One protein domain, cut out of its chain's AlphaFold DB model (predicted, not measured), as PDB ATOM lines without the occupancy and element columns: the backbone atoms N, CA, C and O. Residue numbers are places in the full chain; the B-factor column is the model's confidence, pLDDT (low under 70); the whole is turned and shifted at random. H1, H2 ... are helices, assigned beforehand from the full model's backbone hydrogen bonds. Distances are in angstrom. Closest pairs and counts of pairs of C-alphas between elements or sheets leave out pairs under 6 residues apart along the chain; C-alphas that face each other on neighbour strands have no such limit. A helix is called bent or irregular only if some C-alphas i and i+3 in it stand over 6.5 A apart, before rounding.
ATOM      1  N   TRP A  25     175.845 157.389 168.866       72.25
ATOM      2  CA  TRP A  25     174.535 157.377 168.198       72.25
ATOM      3  C   TRP A  25     174.492 158.308 166.979       72.25
ATOM      4  O   TRP A  25     174.005 157.906 165.922       72.25
ATOM      5  N   LEU A  26     175.078 159.511 167.086       72.94
ATOM      6  CA  LEU A  26     175.269 160.403 165.930       72.94
ATOM      7  C   LEU A  26     176.148 159.740 164.867       72.94
ATOM      8  O   LEU A  26     175.826 159.761 163.682       72.94
ATOM      9  N   SER A  27     177.260 159.148 165.307       73.00
ATOM     10  CA  SER A  27     178.197 158.456 164.427       73.00
ATOM     11  C   SER A  27     177.551 157.250 163.745       73.00
ATOM     12  O   SER A  27     177.875 156.971 162.597       73.00
ATOM     13  N   GLY A  28     176.628 156.559 164.420       77.94
ATOM     14  CA  GLY A  28     175.878 155.433 163.871       77.94
ATOM     15  C   GLY A  28     174.964 155.857 162.726       77.94
ATOM     16  O   GLY A  28     175.018 155.258 161.658       77.94
ATOM     17  N   ILE A  29     174.188 156.933 162.893       78.56
ATOM     18  CA  ILE A  29     173.296 157.428 161.829       78.56
ATOM     19  C   ILE A  29     174.088 157.954 160.622       78.56
ATOM     20  O   ILE A  29     173.719 157.706 159.476       78.56
ATOM     21  N   PHE A  30     175.210 158.633 160.875       75.81
ATOM     22  CA  PHE A  30     176.083 159.154 159.824       75.81
ATOM     23  C   PHE A  30     176.794 158.018 159.071       75.81
ATOM     24  O   PHE A  30     176.862 158.025 157.843       75.81
ATOM     25  N   GLY A  31     177.254 156.998 159.803       81.88
ATOM     26  CA  GLY A  31     177.850 155.791 159.237       81.88
ATOM     27  C   GLY A  31     176.859 154.977 158.407       81.88
ATOM     28  O   GLY A  31     177.197 154.564 157.302       81.88
ATOM     29  N   LEU A  32     175.622 154.810 158.881       80.06
ATOM     30  CA  LEU A  32     174.560 154.131 158.133       80.06
ATOM     31  C   LEU A  32     174.241 154.862 156.824       80.06
ATOM     32  O   LEU A  32     174.130 154.211 155.790       80.06
ATOM     33  N   GLY A  33     174.176 156.196 156.825       79.00
ATOM     34  CA  GLY A  33     173.968 156.979 155.601       79.00
ATOM     35  C   GLY A  33     175.054 156.733 154.546       79.00
ATOM     36  O   GLY A  33     174.746 156.377 153.409       79.00
ATOM     37  N   ILE A  34     176.327 156.837 154.938       80.75
ATOM     38  CA  ILE A  34     177.472 156.606 154.036       80.75
ATOM     39  C   ILE A  34     177.514 155.149 153.553       80.75
ATOM     40  O   ILE A  34     177.740 154.893 152.371       80.75
ATOM     41  N   PHE A  35     177.252 154.191 154.442       85.25
ATOM     42  CA  PHE A  35     177.249 152.765 154.117       85.25
ATOM     43  C   PHE A  35     176.154 152.403 153.104       85.25
ATOM     44  O   PHE A  35     176.401 151.657 152.158       85.25
ATOM     45  N   THR A  36     174.962 152.986 153.243       80.94
ATOM     46  CA  THR A  36     173.833 152.732 152.334       80.94
ATOM     47  C   THR A  36     174.105 153.285 150.930       80.94
ATOM     48  O   THR A  36     173.819 152.617 149.934       80.94
ATOM     49  N   ILE A  37     174.730 154.465 150.836       82.50
ATOM     50  CA  ILE A  37     175.162 155.057 149.558       82.50
ATOM     51  C   ILE A  37     176.235 154.179 148.896       82.50
ATOM     52  O   ILE A  37     176.145 153.896 147.701       82.50
ATOM     53  N   ALA A  38     177.211 153.691 149.667       84.12
ATOM     54  CA  ALA A  38     178.261 152.808 149.159       84.12
ATOM     55  C   ALA A  38     177.701 151.487 148.600       84.12
ATOM     56  O   ALA A  38     178.098 151.068 147.513       84.12
ATOM     57  N   ILE A  39     176.735 150.865 149.289       87.19
ATOM     58  CA  ILE A  39     176.039 149.663 148.795       87.19
ATOM     59  C   ILE A  39     175.289 149.956 147.494       87.19
ATOM     60  O   ILE A  39     175.309 149.130 146.584       87.19
ATOM     61  N   SER A  40     174.647 151.122 147.382       83.00
ATOM     62  CA  SER A  40     173.913 151.521 146.176       83.00
ATOM     63  C   SER A  40     174.837 151.634 144.957       83.00
ATOM     64  O   SER A  40     174.544 151.076 143.901       83.00
ATOM     65  N   ILE A  41     176.009 152.258 145.123       80.50
ATOM     66  CA  ILE A  41     177.025 152.388 144.066       80.50
ATOM     67  C   ILE A  41     177.616 151.025 143.695       80.50
ATOM     68  O   ILE A  41     177.729 150.707 142.512       80.50
ATOM     69  N   LEU A  42     177.949 150.197 144.692       83.31
ATOM     70  CA  LEU A  42     178.427 148.833 144.462       83.31
ATOM     71  C   LEU A  42     177.393 148.020 143.686       83.31
ATOM     72  O   LEU A  42     177.731 147.422 142.671       83.31
ATOM     73  N   ARG A  43     176.125 148.034 144.107       80.50
ATOM     74  CA  ARG A  43     175.037 147.324 143.420       80.50
ATOM     75  C   ARG A  43     174.936 147.738 141.955       80.50
ATOM     76  O   ARG A  43     174.738 146.871 141.114       80.50
ATOM     77  N   ILE A  44     175.061 149.031 141.657       75.50
ATOM     78  CA  ILE A  44     175.031 149.537 140.280       75.50
ATOM     79  C   ILE A  44     176.221 148.982 139.490       75.50
ATOM     80  O   ILE A  44     176.003 148.392 138.441       75.50
ATOM     81  N   GLN A  45     177.441 149.062 140.031       70.38
ATOM     82  CA  GLN A  45     178.652 148.524 139.392       70.38
ATOM     83  C   GLN A  45     178.579 147.014 139.114       70.38
ATOM     84  O   GLN A  45     179.026 146.561 138.067       70.38
ATOM     85  N   TRP A  46     177.974 146.235 140.013       72.25
ATOM     86  CA  TRP A  46     177.775 144.795 139.817       72.25
ATOM     87  C   TRP A  46     176.645 144.454 138.830       72.25
ATOM     88  O   TRP A  46     176.600 143.329 138.339       72.25
ATOM     89  N   LEU A  47     175.728 145.387 138.550       65.88
ATOM     90  CA  LEU A  47     174.526 145.150 137.738       65.88
ATOM     91  C   LEU A  47     174.602 145.756 136.325       65.88
ATOM     92  O   LEU A  47     173.743 145.445 135.504       65.88
ATOM     93  N   THR A  48     175.598 146.590 136.008       60.75
ATOM     94  CA  THR A  48     175.732 147.224 134.682       60.75
ATOM     95  C   THR A  48     176.886 146.659 133.849       60.75
ATOM     96  O   THR A  48     177.978 147.225 133.879       60.75
ATOM     97  N   PRO A  49     176.655 145.603 133.046       59.81
ATOM     98  CA  PRO A  49     177.525 145.270 131.923       59.81
ATOM     99  C   PRO A  49     177.169 145.967 130.587       59.81
ATOM    100  O   PRO A  49     177.941 145.809 129.654       59.81
ATOM    101  N   GLU A  50     176.093 146.767 130.464       59.88
ATOM    102  CA  GLU A  50     175.762 147.510 129.217       59.88
ATOM    103  C   GLU A  50     175.162 148.919 129.496       59.88
ATOM    104  O   GLU A  50     174.318 149.028 130.395       59.88
ATOM    105  N   ASN A  57     167.838 157.601 134.974       68.38
ATOM    106  CA  ASN A  57     167.403 156.883 136.172       68.38
ATOM    107  C   ASN A  57     168.347 157.085 137.372       68.38
ATOM    108  O   ASN A  57     167.894 157.223 138.508       68.38
ATOM    109  N   VAL A  58     169.663 157.156 137.141       72.62
ATOM    110  CA  VAL A  58     170.643 157.365 138.225       72.62
ATOM    111  C   VAL A  58     170.505 158.750 138.842       72.62
ATOM    112  O   VAL A  58     170.592 158.892 140.061       72.62
ATOM    113  N   THR A  59     170.218 159.757 138.019       75.12
ATOM    114  CA  THR A  59     170.005 161.127 138.488       75.12
ATOM    115  C   THR A  59     168.794 161.194 139.421       75.12
ATOM    116  O   THR A  59     168.916 161.686 140.544       75.12
ATOM    117  N   ALA A  60     167.661 160.601 139.029       78.00
ATOM    118  CA  ALA A  60     166.471 160.521 139.879       78.00
ATOM    119  C   ALA A  60     166.732 159.739 141.181       78.00
ATOM    120  O   ALA A  60     166.384 160.206 142.265       78.00
ATOM    121  N   ALA A  61     167.419 158.594 141.101       78.00
ATOM    122  CA  ALA A  61     167.750 157.779 142.271       78.00
ATOM    123  C   ALA A  61     168.676 158.502 143.265       78.00
ATOM    124  O   ALA A  61     168.506 158.379 144.479       78.00
ATOM    125  N   SER A  62     169.642 159.277 142.763       77.19
ATOM    126  CA  SER A  62     170.537 160.083 143.599       77.19
ATOM    127  C   SER A  62     169.785 161.191 144.343       77.19
ATOM    128  O   SER A  62     170.035 161.417 145.528       77.19
ATOM    129  N   TRP A  63     168.797 161.805 143.684       82.31
ATOM    130  CA  TRP A  63     167.946 162.834 144.271       82.31
ATOM    131  C   TRP A  63     167.056 162.269 145.381       82.31
ATOM    132  O   TRP A  63     167.041 162.796 146.493       82.31
ATOM    133  N   SER A  64     166.395 161.133 145.131       82.19
ATOM    134  CA  SER A  64     165.578 160.450 146.140       82.19
ATOM    135  C   SER A  64     166.398 159.967 147.340       82.19
ATOM    136  O   SER A  64     165.932 160.052 148.474       82.19
ATOM    137  N   MET A  65     167.632 159.490 147.134       78.44
ATOM    138  CA  MET A  65     168.515 159.117 148.249       78.44
ATOM    139  C   MET A  65     168.902 160.324 149.111       78.44
ATOM    140  O   MET A  65     168.882 160.218 150.339       78.44
ATOM    141  N   ALA A  66     169.229 161.464 148.497       79.19
ATOM    142  CA  ALA A  66     169.549 162.690 149.228       79.19
ATOM    143  C   ALA A  66     168.358 163.171 150.074       79.19
ATOM    144  O   ALA A  66     168.522 163.526 151.245       79.19
ATOM    145  N   GLU A  67     167.152 163.100 149.513       83.25
ATOM    146  CA  GLU A  67     165.908 163.418 150.213       83.25
ATOM    147  C   GLU A  67     165.695 162.507 151.433       83.25
ATOM    148  O   GLU A  67     165.443 162.992 152.538       83.25
ATOM    149  N   LEU A  68     165.919 161.201 151.283       81.00
ATOM    150  CA  LEU A  68     165.731 160.209 152.346       81.00
ATOM    151  C   LEU A  68     166.718 160.406 153.510       81.00
ATOM    152  O   LEU A  68     166.318 160.420 154.676       81.00
ATOM    153  N   VAL A  69     167.999 160.643 153.208       77.56
ATOM    154  CA  VAL A  69     169.026 160.931 154.227       77.56
ATOM    155  C   VAL A  69     168.716 162.240 154.961       77.56
ATOM    156  O   VAL A  69     168.870 162.313 156.183       77.56
ATOM    157  N   SER A  70     168.214 163.253 154.250       78.69
ATOM    158  CA  SER A  70     167.801 164.524 154.856       78.69
ATOM    159  C   SER A  70     166.568 164.378 155.758       78.69
ATOM    160  O   SER A  70     166.522 164.975 156.835       78.69
ATOM    161  N   GLY A  71     165.608 163.524 155.386       82.56
ATOM    162  CA  GLY A  71     164.421 163.216 156.186       82.56
ATOM    163  C   GLY A  71     164.764 162.478 157.479       82.56
ATOM    164  O   GLY A  71     164.288 162.851 158.554       82.56
ATOM    165  N   ILE A  72     165.667 161.495 157.404       78.44
ATOM    166  CA  ILE A  72     166.187 160.794 158.587       78.44
ATOM    167  C   ILE A  72     166.894 161.791 159.505       78.44
ATOM    168  O   ILE A  72     166.556 161.848 160.688       78.44
ATOM    169  N   ALA A  73     167.797 162.622 158.973       74.50
ATOM    170  CA  ALA A  73     168.494 163.652 159.744       74.50
ATOM    171  C   ALA A  73     167.524 164.644 160.412       74.50
ATOM    172  O   ALA A  73     167.696 164.986 161.581       74.50
ATOM    173  N   CYS A  74     166.470 165.063 159.705       72.88
ATOM    174  CA  CYS A  74     165.455 165.974 160.229       72.88
ATOM    175  C   CYS A  74     164.623 165.333 161.355       72.88
ATOM    176  O   CYS A  74     164.392 165.956 162.392       72.88
ATOM    177  N   SER A  75     164.237 164.062 161.204       78.25
ATOM    178  CA  SER A  75     163.409 163.337 162.180       78.25
ATOM    179  C   SER A  75     164.082 163.116 163.538       78.25
ATOM    180  O   SER A  75     163.401 163.016 164.557       78.25
ATOM    181  N   CYS A  76     165.416 163.075 163.587       71.50
ATOM    182  CA  CYS A  76     166.140 162.859 164.838       71.50
ATOM    183  C   CYS A  76     166.511 164.159 165.581       71.50
ATOM    184  O   CYS A  76     166.772 164.098 166.783       71.50
ATOM    185  N   LEU A  77     166.425 165.340 164.945       63.31
ATOM    186  CA  LEU A  77     166.558 166.658 165.598       63.31
ATOM    187  C   LEU A  77     165.650 166.856 166.838       63.31
ATOM    188  O   LEU A  77     166.159 167.323 167.864       63.31
ATOM    189  N   PRO A  78     164.345 166.509 166.825       58.19
ATOM    190  CA  PRO A  78     163.489 166.624 168.010       58.19
ATOM    191  C   PRO A  78     163.869 165.647 169.128       58.19
ATOM    192  O   PRO A  78     163.729 165.994 170.297       58.19
ATOM    193  N   THR A  79     164.414 164.474 168.799       68.00
ATOM    194  CA  THR A  79     164.854 163.451 169.765       68.00
ATOM    195  C   THR A  79     166.137 163.859 170.499       68.00
ATOM    196  O   THR A  79     166.330 163.500 171.662       68.00
ATOM    197  N   TYR A  80     166.979 164.701 169.886       61.06
ATOM    198  CA  TYR A  80     168.172 165.255 170.539       61.06
ATOM    199  C   TYR A  80     167.844 166.180 171.717       61.06
ATOM    200  O   TYR A  80     168.546 166.151 172.730       61.06
ATOM    201  N   LYS A  81     166.768 166.975 171.640       57.50
ATOM    202  CA  LYS A  81     166.386 167.921 172.706       57.50
ATOM    203  C   LYS A  81     166.115 167.260 174.074       57.50
ATOM    204  O   LYS A  81     166.739 167.684 175.048       57.50
ATOM    205  N   PRO A  82     165.257 166.231 174.208       58.41
ATOM    206  CA  PRO A  82     164.999 165.572 175.491       58.41
ATOM    207  C   PRO A  82     166.179 164.718 175.979       58.41
ATOM    208  O   PRO A  82     166.377 164.583 177.188       58.41
ATOM    209  N   LEU A  83     167.007 164.182 175.075       60.44
ATOM    210  CA  LEU A  83     168.211 163.421 175.436       60.44
ATOM    211  C   LEU A  83     169.306 164.305 176.048       60.44
ATOM    212  O   LEU A  83     169.974 163.881 176.989       60.44
ATOM    213  N   LEU A  84     169.453 165.549 175.582       60.19
ATOM    214  CA  LEU A  84     170.360 166.527 176.192       60.19
ATOM    215  C   LEU A  84     169.918 166.932 177.605       60.19
ATOM    216  O   LEU A  84     170.765 167.227 178.442       60.19
ATOM    217  N   ILE A  85     168.613 166.933 177.889       59.50
ATOM    218  CA  ILE A  85     168.069 167.237 179.222       59.50
ATOM    219  C   ILE A  85     168.263 166.041 180.164       59.50
ATOM    220  O   ILE A  85     168.771 166.217 181.270       59.50
ATOM    221  N   LYS A  86     167.968 164.815 179.707       58.00
ATOM    222  CA  LYS A  86     168.210 163.586 180.487       58.00
ATOM    223  C   LYS A  86     169.690 163.368 180.805       58.00
ATOM    224  O   LYS A  86     170.011 162.930 181.900       58.00
ATOM    225  N   VAL A  87     170.601 163.724 179.901       58.66
ATOM    226  CA  VAL A  87     172.043 163.571 180.154       58.66
ATOM    227  C   VAL A  87     172.611 164.607 181.124       58.66
ATOM    228  O   VAL A  87     173.484 164.253 181.907       58.66
ATOM    229  N   LYS A  88     172.076 165.833 181.191       55.59
ATOM    230  CA  LYS A  88     172.445 166.776 182.268       55.59
ATOM    231  C   LYS A  88     172.109 166.222 183.658       55.59
ATOM    232  O   LYS A  88     172.841 166.488 184.601       55.59
ATOM    233  N   SER A  89     171.051 165.416 183.751       56.06
ATOM    234  CA  SER A  89     170.667 164.693 184.970       56.06
ATOM    235  C   SER A  89     171.460 163.401 185.203       56.06
ATOM    236  O   SER A  89     171.440 162.897 186.321       56.06
ATOM    237  N   LEU A  90     172.136 162.853 184.184       55.78
ATOM    238  CA  LEU A  90     172.911 161.604 184.263       55.78
ATOM    239  C   LEU A  90     174.430 161.837 184.411       55.78
ATOM    240  O   LEU A  90     175.161 160.902 184.716       55.78
ATOM    241  N   ILE A  91     174.916 163.076 184.249       54.34
ATOM    242  CA  ILE A  91     176.306 163.470 184.558       54.34
ATOM    243  C   ILE A  91     176.461 164.160 185.945       54.34
ATOM    244  O   ILE A  91     177.241 165.105 186.058       54.34
ATOM    245  N   PRO A  92     175.808 163.748 187.054       50.78
ATOM    246  CA  PRO A  92     176.211 164.185 188.384       50.78
ATOM    247  C   PRO A  92     177.220 163.191 188.985       50.78
ATOM    248  O   PRO A  92     176.961 162.644 190.047       50.78
TER     249      PRO A  92
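This is residues 25 to 50 and 57 to 92 of the 171 residues of an uncharacterized protein of Fusarium pseudograminearum (strain CS3096) (UniProt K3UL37). Two long helices, H2 and H1, run side by side in opposite ways as a loose pair, and the far arm of H2, H2b, runs on past H1 and makes much of the length. H2 is bent, and of it residues 81 to 90 stick out at one end, together with residues 91 and 92; residues 45 to 50 stand free as well. The printed part has 62 residues with two named helices, H1 then H2, and no named strand, and its class is all helix. It is extended, a rod of 61 by 18 by 8 A, with a radius of gyration of the C-alphas of 17.0 A.

H2, residues 57 to 90, is one helix by its hydrogen bonds but is bent: C-alphas 75 and 78 are 6.7 A apart. Its arm H2a, residues 57 to 75, is 27.1 A long from C-alpha 57 at (167.403, 156.883, 136.172). Its arm H2b, residues 78 to 90, is 19.4 A long and ends with C-alpha 90 at (172.911, 161.604, 184.263). H1, residues 25 to 47, is 32.8 A long from C-alpha 25 at (174.535, 157.377, 168.198).

H2a and H2b stand at a steep tilt of 39 degrees. H1 and H2a are close but not clearly touching, the closest C-alphas being those of Gly 33 and Val 69, 6.5 A apart. They run opposite ways at a shallow tilt of 13 degrees. H1 and H2b are apart. Every O i to N i+4 pair is within hydrogen-bond range in H1 and H2a; in H2b 7 of 9 are.

The two C-alphas farthest apart are those of Glu 50 and Pro 92, 61.5 A. Residues 51 to 56 are not printed, and C-alphas 50 and 57 are 14.4 A apart across this cut, which lies in the link from H1 to H2. The mean pLDDT of the printed part is 72.1; residues 47 to 50, residue 57 and residues 77 to 92 are under 70.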